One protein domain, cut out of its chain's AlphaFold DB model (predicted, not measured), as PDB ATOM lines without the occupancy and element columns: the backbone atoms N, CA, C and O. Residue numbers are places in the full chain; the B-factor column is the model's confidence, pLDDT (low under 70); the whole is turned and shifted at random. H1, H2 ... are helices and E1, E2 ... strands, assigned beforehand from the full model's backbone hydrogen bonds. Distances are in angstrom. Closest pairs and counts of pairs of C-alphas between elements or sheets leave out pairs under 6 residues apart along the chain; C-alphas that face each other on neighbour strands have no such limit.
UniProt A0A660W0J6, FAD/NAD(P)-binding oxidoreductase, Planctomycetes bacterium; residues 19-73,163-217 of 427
ATOM      1  N   LEU A  19      40.574  -2.185 -33.142       97.44
ATOM      2  CA  LEU A  19      41.332  -0.990 -32.838       97.44
ATOM      3  C   LEU A  19      40.411   0.060 -32.212       97.44
ATOM      4  O   LEU A  19      39.580   0.671 -32.891       97.44
ATOM      5  N   LEU A  20      40.579   0.283 -30.908       96.06
ATOM      6  CA  LEU A  20      39.891   1.355 -30.193       96.06
ATOM      7  C   LEU A  20      40.715   2.639 -30.286       96.06
ATOM      8  O   LEU A  20      41.852   2.688 -29.810       96.06
ATOM      9  N   VAL A  21      40.147   3.679 -30.889       96.69
ATOM     10  CA  VAL A  21      40.831   4.944 -31.182       96.69
ATOM     11  C   VAL A  21      40.430   6.031 -30.185       96.69
ATOM     12  O   VAL A  21      39.244   6.243 -29.924       96.69
ATOM     13  N   ALA A  22      41.425   6.753 -29.665       96.31
ATOM     14  CA  ALA A  22      41.235   7.980 -28.899       96.31
ATOM     15  C   ALA A  22      41.331   9.206 -29.819       96.31
ATOM     16  O   ALA A  22      42.338   9.395 -30.505       96.31
ATOM     17  N   LEU A  23      40.319  10.069 -29.800       95.31
ATOM     18  CA  LEU A  23      40.293  11.364 -30.488       95.31
ATOM     19  C   LEU A  23      40.519  12.535 -29.520       95.31
ATOM     20  O   LEU A  23      41.074  13.567 -29.898       95.31
ATOM     21  N   THR A  24      40.131  12.380 -28.252       94.38
ATOM     22  CA  THR A  24      40.243  13.428 -27.223       94.38
ATOM     23  C   THR A  24      41.299  13.102 -26.164       94.38
ATOM     24  O   THR A  24      41.737  11.961 -26.031       94.38
ATOM     25  N   LEU A  25      41.734  14.106 -25.392       92.69
ATOM     26  CA  LEU A  25      42.642  13.877 -24.255       92.69
ATOM     27  C   LEU A  25      41.996  12.972 -23.197       92.69
ATOM     28  O   LEU A  25      42.639  12.050 -22.706       92.69
ATOM     29  N   LYS A  26      40.704  13.174 -22.919       93.19
ATOM     30  CA  LYS A  26      39.932  12.341 -21.990       93.19
ATOM     31  C   LYS A  26      39.895  10.873 -22.428       93.19
ATOM     32  O   LYS A  26      40.127   9.985 -21.612       93.19
ATOM     33  N   GLU A  27      39.681  10.612 -23.717       94.38
ATOM     34  CA  GLU A  27      39.781   9.255 -24.277       94.38
ATOM     35  C   GLU A  27      41.185   8.676 -24.161       94.38
ATOM     36  O   GLU A  27      41.317   7.494 -23.870       94.38
ATOM     37  N   SER A  28      42.234   9.482 -24.347       93.12
ATOM     38  CA  SER A  28      43.616   9.019 -24.184       93.12
ATOM     39  C   SER A  28      43.935   8.572 -22.756       93.12
ATOM     40  O   SER A  28      44.691   7.613 -22.605       93.12
ATOM     41  N   PHE A  29      43.366   9.221 -21.734       93.25
ATOM     42  CA  PHE A  29      43.483   8.775 -20.341       93.25
ATOM     43  C   PHE A  29      42.686   7.492 -20.098       93.25
ATOM     44  O   PHE A  29      43.232   6.513 -19.595       93.25
ATOM     45  N   TYR A  30      41.422   7.447 -20.530       92.62
ATOM     46  CA  TYR A  30      40.590   6.250 -20.366       92.62
ATOM     47  C   TYR A  30      41.165   5.032 -21.106       92.62
ATOM     48  O   TYR A  30      41.125   3.910 -20.607       92.62
ATOM     49  N   ARG A  31      41.805   5.252 -22.259       93.88
ATOM     50  CA  ARG A  31      42.566   4.239 -23.000       93.88
ATOM     51  C   ARG A  31      43.593   3.514 -22.130       93.88
ATOM     52  O   ARG A  31      43.758   2.307 -22.287       93.88
ATOM     53  N   LEU A  32      44.299   4.238 -21.257       94.25
ATOM     54  CA  LEU A  32      45.293   3.653 -20.356       94.25
ATOM     55  C   LEU A  32      44.624   2.726 -19.338       94.25
ATOM     56  O   LEU A  32      45.095   1.610 -19.144       94.25
ATOM     57  N   ALA A  33      43.489   3.143 -18.772       93.75
ATOM     58  CA  ALA A  33      42.708   2.307 -17.866       93.75
ATOM     59  C   ALA A  33      42.234   1.013 -18.550       93.75
ATOM     60  O   ALA A  33      42.450  -0.070 -18.014       93.75
ATOM     61  N   VAL A  34      41.678   1.098 -19.768       92.94
ATOM     62  CA  VAL A  34      41.248  -0.089 -20.536       92.94
ATOM     63  C   VAL A  34      42.430  -1.007 -20.861       92.94
ATOM     64  O   VAL A  34      42.308  -2.228 -20.771       92.94
ATOM     65  N   TYR A  35      43.591  -0.444 -21.211       95.81
ATOM     66  CA  TYR A  35      44.803  -1.220 -21.476       95.81
ATOM     67  C   TYR A  35      45.275  -2.001 -20.244       95.81
ATOM     68  O   TYR A  35      45.539  -3.198 -20.343       95.81
ATOM     69  N   ILE A  36      45.356  -1.338 -19.085       96.38
ATOM     70  CA  ILE A  36      45.758  -1.963 -17.818       96.38
ATOM     71  C   ILE A  36      44.744  -3.035 -17.418       96.38
ATOM     72  O   ILE A  36      45.138  -4.160 -17.118       96.38
ATOM     73  N   TRP A  37      43.446  -2.728 -17.495       95.56
ATOM     74  CA  TRP A  37      42.375  -3.683 -17.214       95.56
ATOM     75  C   TRP A  37      42.503  -4.949 -18.073       95.56
ATOM     76  O   TRP A  37      42.471  -6.059 -17.541       95.56
ATOM     77  N   ALA A  38      42.735  -4.795 -19.381       95.62
ATOM     78  CA  ALA A  38      42.928  -5.919 -20.291       95.62
ATOM     79  C   ALA A  38      44.190  -6.734 -19.955       95.62
ATOM     80  O   ALA A  38      44.148  -7.963 -20.004       95.62
ATOM     81  N   LYS A  39      45.296  -6.085 -19.559       96.88
ATOM     82  CA  LYS A  39      46.518  -6.777 -19.111       96.88
ATOM     83  C   LYS A  39      46.299  -7.586 -17.832       96.88
ATOM     84  O   LYS A  39      46.734  -8.732 -17.787       96.88
ATOM     85  N   ILE A  40      45.597  -7.028 -16.843       97.62
ATOM     86  CA  ILE A  40      45.256  -7.717 -15.585       97.62
ATOM     87  C   ILE A  40      44.435  -8.982 -15.869       97.62
ATOM     88  O   ILE A  40      44.744 -10.050 -15.350       97.62
ATOM     89  N   HIS A  41      43.451  -8.891 -16.768       96.88
ATOM     90  CA  HIS A  41      42.596 -10.019 -17.160       96.88
ATOM     91  C   HIS A  41      43.234 -10.937 -18.215       96.88
ATOM     92  O   HIS A  41      42.558 -11.804 -18.766       96.88
ATOM     93  N   LYS A  42      44.528 -10.754 -18.524       97.00
ATOM     94  CA  LYS A  42      45.281 -11.545 -19.515       97.00
ATOM     95  C   LYS A  42      44.639 -11.559 -20.911       97.00
ATOM     96  O   LYS A  42      44.863 -12.476 -21.698       97.00
ATOM     97  N   ILE A  43      43.876 -10.521 -21.249       96.25
ATOM     98  CA  ILE A  43      43.306 -10.336 -22.581       96.25
ATOM     99  C   ILE A  43      44.427  -9.835 -23.504       96.25
ATOM    100  O   ILE A  43      45.055  -8.813 -23.201       96.25
ATOM    101  N   PRO A  44      44.697 -10.501 -24.644       97.19
ATOM    102  CA  PRO A  44      45.694 -10.033 -25.598       97.19
ATOM    103  C   PRO A  44      45.386  -8.609 -26.067       97.19
ATOM    104  O   PRO A  44      44.370  -8.352 -26.712       97.19
ATOM    105  N   VAL A  45      46.281  -7.678 -25.740       97.88
ATOM    106  CA  VAL A  45      46.133  -6.255 -26.049       97.88
ATOM    107  C   VAL A  45      47.491  -5.626 -26.348       97.88
ATOM    108  O   VAL A  45      48.503  -5.944 -25.709       97.88
ATOM    109  N   GLN A  46      47.508  -4.714 -27.317       98.06
ATOM    110  CA  GLN A  46      48.680  -3.943 -27.713       98.06
ATOM    111  C   GLN A  46      48.406  -2.446 -27.593       98.06
ATOM    112  O   GLN A  46      47.377  -1.944 -28.051       98.06
ATOM    113  N   TRP A  47      49.362  -1.716 -27.023       98.00
ATOM    114  CA  TRP A  47      49.337  -0.261 -27.040       98.00
ATOM    115  C   TRP A  47      49.702   0.266 -28.430       98.00
ATOM    116  O   TRP A  47      50.664  -0.194 -29.052       98.00
ATOM    117  N   VAL A  48      48.951   1.254 -28.921       98.06
ATOM    118  CA  VAL A  48      49.185   1.870 -30.230       98.06
ATOM    119  C   VAL A  48      49.410   3.370 -30.049       98.06
ATOM    120  O   VAL A  48      48.498   4.142 -29.738       98.06
ATOM    121  N   SER A  49      50.655   3.807 -30.252       97.81
ATOM    122  CA  SER A  49      51.007   5.229 -30.267       97.81
ATOM    123  C   SER A  49      50.387   5.943 -31.472       97.81
ATOM    124  O   SER A  49      50.006   5.305 -32.453       97.81
ATOM    125  N   LYS A  50      50.319   7.279 -31.445       96.94
ATOM    126  CA  LYS A  50      49.836   8.078 -32.587       96.94
ATOM    127  C   LYS A  50      50.610   7.782 -33.880       96.94
ATOM    128  O   LYS A  50      50.004   7.619 -34.935       96.94
ATOM    129  N   GLY A  51      51.939   7.686 -33.794       97.50
ATOM    130  CA  GLY A  51      52.793   7.387 -34.948       97.50
ATOM    131  C   GLY A  51      52.536   5.991 -35.520       97.50
ATOM    132  O   GLY A  51      52.368   5.849 -36.728       97.50
ATOM    133  N   LYS A  52      52.427   4.973 -34.653       97.62
ATOM    134  CA  LYS A  52      52.088   3.603 -35.070       97.62
ATOM    135  C   LYS A  52      50.683   3.542 -35.678       97.62
ATOM    136  O   LYS A  52      50.509   2.934 -36.727       97.62
ATOM    137  N   LEU A  53      49.721   4.241 -35.075       97.56
ATOM    138  CA  LEU A  53      48.348   4.332 -35.567       97.56
ATOM    139  C   LEU A  53      48.289   4.892 -36.992       97.56
ATOM    140  O   LEU A  53      47.656   4.289 -37.846       97.56
ATOM    141  N   LYS A  54      49.001   5.993 -37.269       96.75
ATOM    142  CA  LYS A  54      49.055   6.598 -38.611       96.75
ATOM    143  C   LYS A  54      49.662   5.658 -39.662       96.75
ATOM    144  O   LYS A  54      49.254   5.706 -40.814       96.75
ATOM    145  N   LYS A  55      50.628   4.815 -39.278       97.06
ATOM    146  CA  LYS A  55      51.211   3.800 -40.174       97.06
ATOM    147  C   LYS A  55      50.239   2.647 -40.446       97.06
ATOM    148  O   LYS A  55      50.163   2.186 -41.575       97.06
ATOM    149  N   MET A  56      49.514   2.192 -39.423       96.62
ATOM    150  CA  MET A  56      48.540   1.099 -39.544       96.62
ATOM    151  C   MET A  56      47.283   1.513 -40.318       96.62
ATOM    152  O   MET A  56      46.752   0.722 -41.093       96.62
ATOM    153  N   GLU A  57      46.807   2.739 -40.089       97.50
ATOM    154  CA  GLU A  57      45.553   3.272 -40.629       97.50
ATOM    155  C   GLU A  57      45.759   4.693 -41.190       97.50
ATOM    156  O   GLU A  57      45.360   5.684 -40.566       97.50
ATOM    157  N   PRO A  58      46.393   4.835 -42.369       96.38
ATOM    158  CA  PRO A  58      46.772   6.138 -42.928       96.38
ATOM    159  C   PRO A  58      45.583   7.026 -43.321       96.38
ATOM    160  O   PRO A  58      45.743   8.239 -43.466       96.38
ATOM    161  N   ASN A  59      44.391   6.446 -43.489       96.69
ATOM    162  CA  ASN A  59      43.166   7.176 -43.824       96.69
ATOM    163  C   ASN A  59      42.311   7.553 -42.606       96.69
ATOM    164  O   ASN A  59      41.252   8.164 -42.770       96.69
ATOM    165  N   LEU A  60      42.763   7.223 -41.395       97.06
ATOM    166  CA  LEU A  60      42.105   7.641 -40.165       97.06
ATOM    167  C   LEU A  60      42.197   9.163 -39.987       97.06
ATOM    168  O   LEU A  60      43.145   9.817 -40.427       97.06
ATOM    169  N   THR A  61      41.214   9.733 -39.295       96.69
ATOM    170  CA  THR A  61      41.182  11.158 -38.963       96.69
ATOM    171  C   THR A  61      42.489  11.652 -38.314       96.69
ATOM    172  O   THR A  61      43.011  11.015 -37.390       96.69
ATOM    173  N   PRO A  62      43.014  12.832 -38.707       95.44
ATOM    174  CA  PRO A  62      44.228  13.400 -38.112       95.44
ATOM    175  C   PRO A  62      44.056  13.775 -36.630       95.44
ATOM    176  O   PRO A  62      45.048  13.965 -35.922       95.44
ATOM    177  N   LYS A  63      42.806  13.846 -36.144       96.00
ATOM    178  CA  LYS A  63      42.471  14.063 -34.728       96.00
ATOM    179  C   LYS A  63      42.892  12.896 -33.831       96.00
ATOM    180  O   LYS A  63      42.984  13.077 -32.620       96.00
ATOM    181  N   ALA A  64      43.150  11.715 -34.395       96.69
ATOM    182  CA  ALA A  64      43.503  10.537 -33.621       96.69
ATOM    183  C   ALA A  64      44.802  10.739 -32.816       96.69
ATOM    184  O   ALA A  64      45.853  11.115 -33.342       96.69
ATOM    185  N   LYS A  65      44.728  10.467 -31.510       96.19
ATOM    186  CA  LYS A  65      45.826  10.606 -30.535       96.19
ATOM    187  C   LYS A  65      46.517   9.269 -30.222       96.19
ATOM    188  O   LYS A  65      47.477   9.232 -29.455       96.19
ATOM    189  N   GLY A  66      46.059   8.181 -30.839       97.00
ATOM    190  CA  GLY A  66      46.531   6.810 -30.646       97.00
ATOM    191  C   GLY A  66      45.369   5.864 -30.328       97.00
ATOM    192  O   GLY A  66      44.207   6.268 -30.365       97.00
ATOM    193  N   GLY A  67      45.669   4.603 -30.028       96.88
ATOM    194  CA  GLY A  67      44.649   3.602 -29.726       96.88
ATOM    195  C   GLY A  67      45.167   2.407 -28.934       96.88
ATOM    196  O   GLY A  67      46.308   2.412 -28.464       96.88
ATOM    197  N   ILE A  68      44.308   1.407 -28.781       97.38
ATOM    198  CA  ILE A  68      44.651   0.067 -28.296       97.38
ATOM    199  C   ILE A  68      44.096  -0.965 -29.268       97.38
ATOM    200  O   ILE A  68      42.982  -0.815 -29.766       97.38
ATOM    201  N   LEU A  69      44.900  -1.982 -29.556       98.00
ATOM    202  CA  LEU A  69      44.565  -3.049 -30.486       98.00
ATOM    203  C   LEU A  69      44.326  -4.349 -29.717       98.00
ATOM    204  O   LEU A  69      45.206  -4.805 -28.989       98.00
ATOM    205  N   PHE A  70      43.174  -4.965 -29.955       97.56
ATOM    206  CA  PHE A  70      42.860  -6.340 -29.580       97.56
ATOM    207  C   PHE A  70      43.049  -7.237 -30.814       97.56
ATOM    208  O   PHE A  70      42.150  -7.312 -31.658       97.56
ATOM    209  N   PRO A  71      44.215  -7.894 -30.972       97.25
ATOM    210  CA  PRO A  71      44.556  -8.629 -32.194       97.25
ATOM    211  C   PRO A  71      43.710  -9.894 -32.394       97.25
ATOM    212  O   PRO A  71      43.646 -10.437 -33.491       97.25
ATOM    213  N   THR A  72      43.032 -10.368 -31.348       95.62
ATOM    214  CA  THR A  72      42.188 -11.566 -31.390       95.62
ATOM    215  C   THR A  72      40.781 -11.301 -31.925       95.62
ATOM    216  O   THR A  72      39.998 -12.243 -32.033       95.62
ATOM    217  N   ALA A  73      40.420 -10.067 -32.286       95.31
ATOM    218  CA  ALA A  73      39.129  -9.833 -32.929       95.31
ATOM    219  C   ALA A  73      39.139 -10.367 -34.370       95.31
ATOM    220  O   ALA A  73      40.082 -10.137 -35.134       95.31
ATOM    221  N   LEU A 163      36.626   0.497 -51.919       96.44
ATOM    222  CA  LEU A 163      37.198   0.968 -50.658       96.44
ATOM    223  C   LEU A 163      37.944  -0.137 -49.889       96.44
ATOM    224  O   LEU A 163      38.373   0.084 -48.757       96.44
ATOM    225  N   GLN A 164      38.093  -1.333 -50.461       94.00
ATOM    226  CA  GLN A 164      38.893  -2.392 -49.857       94.00
ATOM    227  C   GLN A 164      40.332  -1.899 -49.627       94.00
ATOM    228  O   GLN A 164      40.944  -1.305 -50.510       94.00
ATOM    229  N   GLY A 165      40.863  -2.132 -48.423       93.44
ATOM    230  CA  GLY A 165      42.189  -1.650 -48.020       93.44
ATOM    231  C   GLY A 165      42.236  -0.168 -47.630       93.44
ATOM    232  O   GLY A 165      43.298   0.329 -47.266       93.44
ATOM    233  N   HIS A 166      41.106   0.553 -47.654       95.69
ATOM    234  CA  HIS A 166      41.054   1.929 -47.149       95.69
ATOM    235  C   HIS A 166      41.352   2.000 -45.645       95.69
ATOM    236  O   HIS A 166      41.944   2.976 -45.180       95.69
ATOM    237  N   TYR A 167      40.960   0.959 -44.915       96.88
ATOM    238  CA  TYR A 167      41.381   0.659 -43.553       96.88
ATOM    239  C   TYR A 167      41.492  -0.860 -43.381       96.88
ATOM    240  O   TYR A 167      40.950  -1.608 -44.201       96.88
ATOM    241  N   ASN A 168      42.209  -1.314 -42.351       95.94
ATOM    242  CA  ASN A 168      42.604  -2.720 -42.204       95.94
ATOM    243  C   ASN A 168      42.032  -3.402 -40.954       95.94
ATOM    244  O   ASN A 168      41.853  -4.619 -40.953       95.94
ATOM    245  N   HIS A 169      41.732  -2.635 -39.907       97.81
ATOM    246  CA  HIS A 169      41.229  -3.138 -38.626       97.81
ATOM    247  C   HIS A 169      39.725  -2.881 -38.469       97.81
ATOM    248  O   HIS A 169      39.143  -2.035 -39.146       97.81
ATOM    249  N   ILE A 170      39.071  -3.562 -37.526       97.44
ATOM    250  CA  ILE A 170      37.765  -3.102 -37.038       97.44
ATOM    251  C   ILE A 170      38.025  -1.851 -36.203       97.44
ATOM    252  O   ILE A 170      38.735  -1.922 -35.203       97.44
ATOM    253  N   ILE A 171      37.471  -0.707 -36.596       97.00
ATOM    254  CA  ILE A 171      37.756   0.575 -35.950       97.00
ATOM    255  C   ILE A 171      36.522   1.062 -35.201       97.00
ATOM    256  O   ILE A 171      35.420   1.148 -35.745       97.00
ATOM    257  N   THR A 172      36.707   1.437 -33.941       94.25
ATOM    258  CA  THR A 172      35.692   2.173 -33.186       94.25
ATOM    259  C   THR A 172      36.351   3.153 -32.226       94.25
ATOM    260  O   THR A 172      37.546   3.072 -31.936       94.25
ATOM    261  N   ARG A 173      35.582   4.130 -31.756       91.69
ATOM    262  CA  ARG A 173      36.059   5.115 -30.786       91.69
ATOM    263  C   ARG A 173      36.027   4.504 -29.391       91.69
ATOM    264  O   ARG A 173      35.142   3.711 -29.081       91.69
ATOM    265  N   ILE A 174      36.969   4.897 -28.543       86.50
ATOM    266  CA  ILE A 174      36.957   4.510 -27.132       86.50
ATOM    267  C   ILE A 174      35.657   5.016 -26.476       86.50
ATOM    268  O   ILE A 174      35.416   6.228 -26.477       86.50
ATOM    269  N   PRO A 175      34.811   4.124 -25.928       75.44
ATOM    270  CA  PRO A 175      33.546   4.527 -25.335       75.44
ATOM    271  C   PRO A 175      33.800   5.153 -23.959       75.44
ATOM    272  O   PRO A 175      34.222   4.476 -23.030       75.44
ATOM    273  N   LEU A 176      33.548   6.457 -23.819       73.06
ATOM    274  CA  LEU A 176      33.595   7.144 -22.518       73.06
ATOM    275  C   LEU A 176      32.268   7.070 -21.748       73.06
ATOM    276  O   LEU A 176      32.243   7.295 -20.542       73.06
ATOM    277  N   LYS A 177      31.160   6.845 -22.462       67.94
ATOM    278  CA  LYS A 177      29.798   6.728 -21.935       67.94
ATOM    279  C   LYS A 177      29.046   5.685 -22.756       67.94
ATOM    280  O   LYS A 177      29.309   5.544 -23.952       67.94
ATOM    281  N   VAL A 178      28.099   5.000 -22.125       66.12
ATOM    282  CA  VAL A 178      27.127   4.157 -22.831       66.12
ATOM    283  C   VAL A 178      26.153   5.084 -23.562       66.12
ATOM    284  O   VAL A 178      25.480   5.891 -22.924       66.12
ATOM    285  N   ASP A 179      26.114   5.022 -24.895       68.06
ATOM    286  CA  ASP A 179      25.111   5.734 -25.699       68.06
ATOM    287  C   ASP A 179      23.924   4.785 -25.931       68.06
ATOM    288  O   ASP A 179      24.112   3.743 -26.563       68.06
ATOM    289  N   PRO A 180      22.711   5.111 -25.450       65.19
ATOM    290  CA  PRO A 180      21.556   4.223 -25.574       65.19
ATOM    291  C   PRO A 180      21.163   3.947 -27.033       65.19
ATOM    292  O   PRO A 180      20.516   2.948 -27.313       65.19
ATOM    293  N   ARG A 181      21.603   4.778 -27.989       65.88
ATOM    294  CA  ARG A 181      21.315   4.628 -29.427       65.88
ATOM    295  C   ARG A 181      22.296   3.694 -30.141       65.88
ATOM    296  O   ARG A 181      22.284   3.579 -31.367       65.88
ATOM    297  N   THR A 182      23.210   3.044 -29.415       63.38
ATOM    298  CA  THR A 182      24.157   2.070 -29.979       63.38
ATOM    299  C   THR A 182      24.713   1.138 -28.900       63.38
ATOM    300  O   THR A 182      25.393   1.571 -27.980       63.38
ATOM    301  N   LYS A 183      24.561  -0.181 -29.070       63.53
ATOM    302  CA  LYS A 183      25.207  -1.190 -28.198       63.53
ATOM    303  C   LYS A 183      26.691  -1.442 -28.531       63.53
ATOM    304  O   LYS A 183      27.193  -2.538 -28.332       63.53
ATOM    305  N   GLY A 184      27.395  -0.449 -29.080       69.62
ATOM    306  CA  GLY A 184      28.788  -0.608 -29.508       69.62
ATOM    307  C   GLY A 184      28.933  -1.253 -30.892       69.62
ATOM    308  O   GLY A 184      29.277  -2.420 -31.023       69.62
ATOM    309  N   GLY A 185      28.685  -0.462 -31.940       82.38
ATOM    310  CA  GLY A 185      29.046  -0.792 -33.326       82.38
ATOM    311  C   GLY A 185      30.479  -0.389 -33.708       82.38
ATOM    312  O   GLY A 185      31.151   0.349 -32.977       82.38
ATOM    313  N   GLY A 186      30.915  -0.808 -34.896       92.44
ATOM    314  CA  GLY A 186      32.232  -0.501 -35.455       92.44
ATOM    315  C   GLY A 186      32.198  -0.209 -36.955       92.44
ATOM    316  O   GLY A 186      31.274  -0.607 -37.665       92.44
ATOM    317  N   ALA A 187      33.239   0.466 -37.435       96.88
ATOM    318  CA  ALA A 187      33.617   0.457 -38.838       96.88
ATOM    319  C   ALA A 187      34.449  -0.809 -39.080       96.88
ATOM    320  O   ALA A 187      35.650  -0.837 -38.823       96.88
ATOM    321  N   ALA A 188      33.786  -1.889 -39.486       96.62
ATOM    322  CA  ALA A 188      34.390  -3.197 -39.720       96.62
ATOM    323  C   ALA A 188      34.590  -3.455 -41.219       96.62
ATOM    324  O   ALA A 188      34.208  -2.649 -42.062       96.62
ATOM    325  N   ILE A 189      35.191  -4.588 -41.564       95.81
ATOM    326  CA  ILE A 189      35.373  -5.033 -42.946       95.81
ATOM    327  C   ILE A 189      34.746  -6.419 -43.040       95.81
ATOM    328  O   ILE A 189      34.905  -7.242 -42.140       95.81
ATOM    329  N   THR A 190      34.001  -6.686 -44.104       96.00
ATOM    330  CA  THR A 190      33.517  -8.040 -44.392       96.00
ATOM    331  C   THR A 190      34.690  -8.942 -44.779       96.00
ATOM    332  O   THR A 190      35.704  -8.470 -45.294       96.00
ATOM    333  N   VAL A 191      34.562 -10.257 -44.598       94.62
ATOM    334  CA  VAL A 191      35.602 -11.207 -45.048       94.62
ATOM    335  C   VAL A 191      35.895 -11.105 -46.543       94.62
ATOM    336  O   VAL A 191      37.026 -11.352 -46.966       94.62
ATOM    337  N   ASP A 192      34.905 -10.662 -47.315       93.38
ATOM    338  CA  ASP A 192      35.002 -10.454 -48.752       93.38
ATOM    339  C   ASP A 192      35.628  -9.107 -49.138       93.38
ATOM    340  O   ASP A 192      35.956  -8.936 -50.302       93.38
ATOM    341  N   GLY A 193      35.837  -8.172 -48.204       93.81
ATOM    342  CA  GLY A 193      36.594  -6.932 -48.429       93.81
ATOM    343  C   GLY A 193      35.772  -5.641 -48.506       93.81
ATOM    344  O   GLY A 193      36.354  -4.560 -48.525       93.81
ATOM    345  N   ASN A 194      34.437  -5.711 -48.502       96.69
ATOM    346  CA  ASN A 194      33.588  -4.519 -48.378       96.69
ATOM    347  C   ASN A 194      33.737  -3.892 -46.980       96.69
ATOM    348  O   ASN A 194      33.614  -4.634 -45.997       96.69
ATOM    349  N   PRO A 195      33.899  -2.563 -46.854       97.62
ATOM    350  CA  PRO A 195      33.651  -1.876 -45.591       97.62
ATOM    351  C   PRO A 195      32.192  -2.046 -45.151       97.62
ATOM    352  O   PRO A 195      31.275  -2.044 -45.979       97.62
ATOM    353  N   ILE A 196      31.975  -2.192 -43.847       97.50
ATOM    354  CA  ILE A 196      30.656  -2.382 -43.241       97.50
ATOM    355  C   ILE A 196      30.580  -1.608 -41.924       97.50
ATOM    356  O   ILE A 196      31.401  -1.809 -41.029       97.50
ATOM    357  N   TRP A 197      29.631  -0.682 -41.816       97.69
ATOM    358  CA  TRP A 197      29.498   0.209 -40.662       97.69
ATOM    359  C   TRP A 197      28.189  -0.028 -39.926       97.69
ATOM    360  O   TRP A 197      27.142  -0.217 -40.544       97.69
ATOM    361  N   GLY A 198      28.254   0.041 -38.599       94.69
ATOM    362  CA  GLY A 198      27.108  -0.136 -37.718       94.69
ATOM    363  C   GLY A 198      27.362  -1.213 -36.663       94.69
ATOM    364  O   GLY A 198      28.513  -1.519 -36.346       94.69
ATOM    365  N   PRO A 199      26.299  -1.799 -36.104       93.62
ATOM    366  CA  PRO A 199      24.935  -1.281 -36.133       93.62
ATOM    367  C   PRO A 199      24.706  -0.149 -35.114       93.62
ATOM    368  O   PRO A 199      25.459   0.017 -34.146       93.62
ATOM    369  N   ASN A 200      23.635   0.618 -35.305       91.81
ATOM    370  CA  ASN A 200      23.026   1.404 -34.230       91.81
ATOM    371  C   ASN A 200      22.078   0.528 -33.376       91.81
ATOM    372  O   ASN A 200      22.108  -0.711 -33.439       91.81
ATOM    373  N   PHE A 201      21.296   1.178 -32.519       90.56
ATOM    374  CA  PHE A 201      20.254   0.577 -31.702       90.56
ATOM    375  C   PHE A 201      18.996   1.448 -31.766       90.56
ATOM    376  O   PHE A 201      19.066   2.640 -31.464       90.56
ATOM    377  N   ARG A 202      17.876   0.836 -32.148       90.81
ATOM    378  CA  ARG A 202      16.541   1.439 -32.165       90.81
ATOM    379  C   ARG A 202      15.560   0.456 -31.531       90.81
ATOM    380  O   ARG A 202      15.605  -0.741 -31.828       90.81
ATOM    381  N   GLU A 203      14.722   0.952 -30.628       89.62
ATOM    382  CA  GLU A 203      13.662   0.133 -30.044       89.62
ATOM    383  C   GLU A 203      12.670  -0.280 -31.127       89.62
ATOM    384  O   GLU A 203      12.344   0.496 -32.022       89.62
ATOM    385  N   ASN A 204      12.214  -1.522 -31.057       89.31
ATOM    386  CA  ASN A 204      11.234  -2.062 -31.974       89.31
ATOM    387  C   ASN A 204      10.354  -3.055 -31.199       89.31
ATOM    388  O   ASN A 204      10.748  -3.592 -30.165       89.31
ATOM    389  N   TYR A 205       9.125  -3.250 -31.659       88.19
ATOM    390  CA  TYR A 205       8.157  -4.121 -30.982       88.19
ATOM    391  C   TYR A 205       7.642  -5.225 -31.900       88.19
ATOM    392  O   TYR A 205       7.179  -6.257 -31.425       88.19
ATOM    393  N   ASP A 206       7.781  -5.038 -33.209       94.19
ATOM    394  CA  ASP A 206       7.323  -5.977 -34.219       94.19
ATOM    395  C   ASP A 206       8.478  -6.879 -34.682       94.19
ATOM    396  O   ASP A 206       9.484  -6.406 -35.213       94.19
ATOM    397  N   LYS A 207       8.335  -8.193 -34.491       95.12
ATOM    398  CA  LYS A 207       9.340  -9.207 -34.858       95.12
ATOM    399  C   LYS A 207       9.547  -9.327 -36.377       95.12
ATOM    400  O   LYS A 207      10.557  -9.887 -36.794       95.12
ATOM    401  N   GLU A 208       8.653  -8.755 -37.182       94.12
ATOM    402  CA  GLU A 208       8.702  -8.754 -38.648       94.12
ATOM    403  C   GLU A 208       9.056  -7.381 -39.244       94.12
ATOM    404  O   GLU A 208       9.274  -7.251 -40.455       94.12
ATOM    405  N   ASN A 209       9.187  -6.340 -38.416       94.44
ATOM    406  CA  ASN A 209       9.541  -5.011 -38.903       94.44
ATOM    407  C   ASN A 209      11.054  -4.859 -39.124       94.44
ATOM    408  O   ASN A 209      11.793  -4.342 -38.287       94.44
ATOM    409  N   TYR A 210      11.504  -5.257 -40.311       93.56
ATOM    410  CA  TYR A 210      12.878  -5.073 -40.792       93.56
ATOM    411  C   TYR A 210      13.092  -3.757 -41.560       93.56
ATOM    412  O   TYR A 210      14.081  -3.629 -42.289       93.56
ATOM    413  N   SER A 211      12.167  -2.795 -41.468       95.06
ATOM    414  CA  SER A 211      12.300  -1.524 -42.187       95.06
ATOM    415  C   SER A 211      13.544  -0.750 -41.741       95.06
ATOM    416  O   SER A 211      13.926  -0.736 -40.567       95.06
ATOM    417  N   THR A 212      14.190  -0.105 -42.712       95.69
ATOM    418  CA  THR A 212      15.323   0.787 -42.471       95.69
ATOM    419  C   THR A 212      14.862   2.233 -42.528       95.69
ATOM    420  O   THR A 212      14.309   2.670 -43.536       95.69
ATOM    421  N   GLU A 213      15.137   2.978 -41.461       95.06
ATOM    422  CA  GLU A 213      14.829   4.402 -41.358       95.06
ATOM    423  C   GLU A 213      16.007   5.251 -41.861       95.06
ATOM    424  O   GLU A 213      17.180   4.880 -41.733       95.06
ATOM    425  N   LYS A 214      15.711   6.417 -42.443       96.19
ATOM    426  CA  LYS A 214      16.742   7.330 -42.960       96.19
ATOM    427  C   LYS A 214      17.619   7.855 -41.824       96.19
ATOM    428  O   LYS A 214      18.834   7.967 -41.970       96.19
ATOM    429  N   GLU A 215      17.007   8.132 -40.685       95.56
ATOM    430  CA  GLU A 215      17.627   8.635 -39.465       95.56
ATOM    431  C   GLU A 215      18.669   7.643 -38.932       95.56
ATOM    432  O   GLU A 215      19.753   8.051 -38.509       95.56
ATOM    433  N   ASP A 216      18.391   6.339 -39.035       95.12
ATOM    434  CA  ASP A 216      19.331   5.278 -38.673       95.12
ATOM    435  C   ASP A 216      20.575   5.292 -39.577       95.12
ATOM    436  O   ASP A 216      21.706   5.195 -39.091       95.12
ATOM    437  N   ILE A 217      20.380   5.445 -40.893       96.75
ATOM    438  CA  ILE A 217      21.476   5.545 -41.870       96.75
ATOM    439  C   ILE A 217      22.348   6.764 -41.559       96.75
ATOM    440  O   ILE A 217      23.578   6.663 -41.502       96.75
TER     441      ILE A 217
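AT A GLANCE: This is residues 19 to 73 and 163 to 217 of the 427 residues of the protein "FAD/NAD(P)-binding oxidoreductase" of Planctomycetes bacterium (UniProt A0A660W0J6). A small four-stranded sheet is covered by a helix on each face, H1 on one and the shorter H2 on the other, and a two-stranded hairpin, E5 and E6, packs beside its edge strand E4. From that hairpin a long link reaches outward, with residues 204 to 212 sticking out, and folds back to the short helix H3. The printed part has 110 residues, under half of them in named elements, in the order E1 H1 E2 H2 E3 E4 E5 E6 H3; the class is mixed, helices and strands. The larger sheet, order E2, E3, E1, E4, is mixed, and the smaller is antiparallel. The whole is only just compact, close to loose, with a radius of gyration of the C-alphas of 15.8 A and spans of 45 by 31 by 26 A.

HOW THE PARTS SIT: E1, residues 19 to 22, H1, residues 25 to 40, and E2, residues 46 to 49, form a split strand-helix-strand unit, two strands running the same way with another strand between them in the sheet; its crossover is right-handed. That strand is E3, residues 66 to 70, antiparallel to both: N 48 and O 67 are 2.9 A apart, and N 20 and O 68 are 2.9 A apart. H1 is on the sheet at a height of 8.9 A, along the strands at 26 degrees to E3 on the local plane; its closest C-alphas to E3 are those of Tyr 35 and Ile 68, 6.9 A apart. H2, residues 50 to 56, is on the opposite face at a height of 8.4 A, completing three layers, helices on both faces of a sheet. E4, residues 170 to 173, is parallel to E1, with N 19 and O 170 2.8 A apart. The closest C-alphas of E4 and E5, residues 186 to 189, are those of Ile 170 and Ala 188, 4.3 A apart. E5 and E6, residues 195 to 198, form a hairpin, with N 188 and O 196 2.8 A apart. H3, residues 214 to 217, is apart from E4 and E5. Every O i to N i+4 pair is within hydrogen-bond range in H2 and 11 of 12 in H1; H3 is too short for such a pair.

IN THESE COORDINATES: E1 begins at C-alpha 19 (41.332, -0.990, -32.838). H1 is 23.4 A long and E3 13.7 A. E4 measures 10.5 A and E6 10.4 A. H3 ends at C-alpha 217 (21.476, 5.545, -41.870).

THE WHOLE: The C-alphas of Gly 51 and Asp 206, the two farthest apart, are 47.4 A apart. Residues 74 to 162 are not printed, with 20.8 A between C-alphas 73 and 163 across the cut. The links E4 to E5 and E6 to H3 are long. Mean pLDDT of the printed part is 92.8; residues 177 to 184 are under 70.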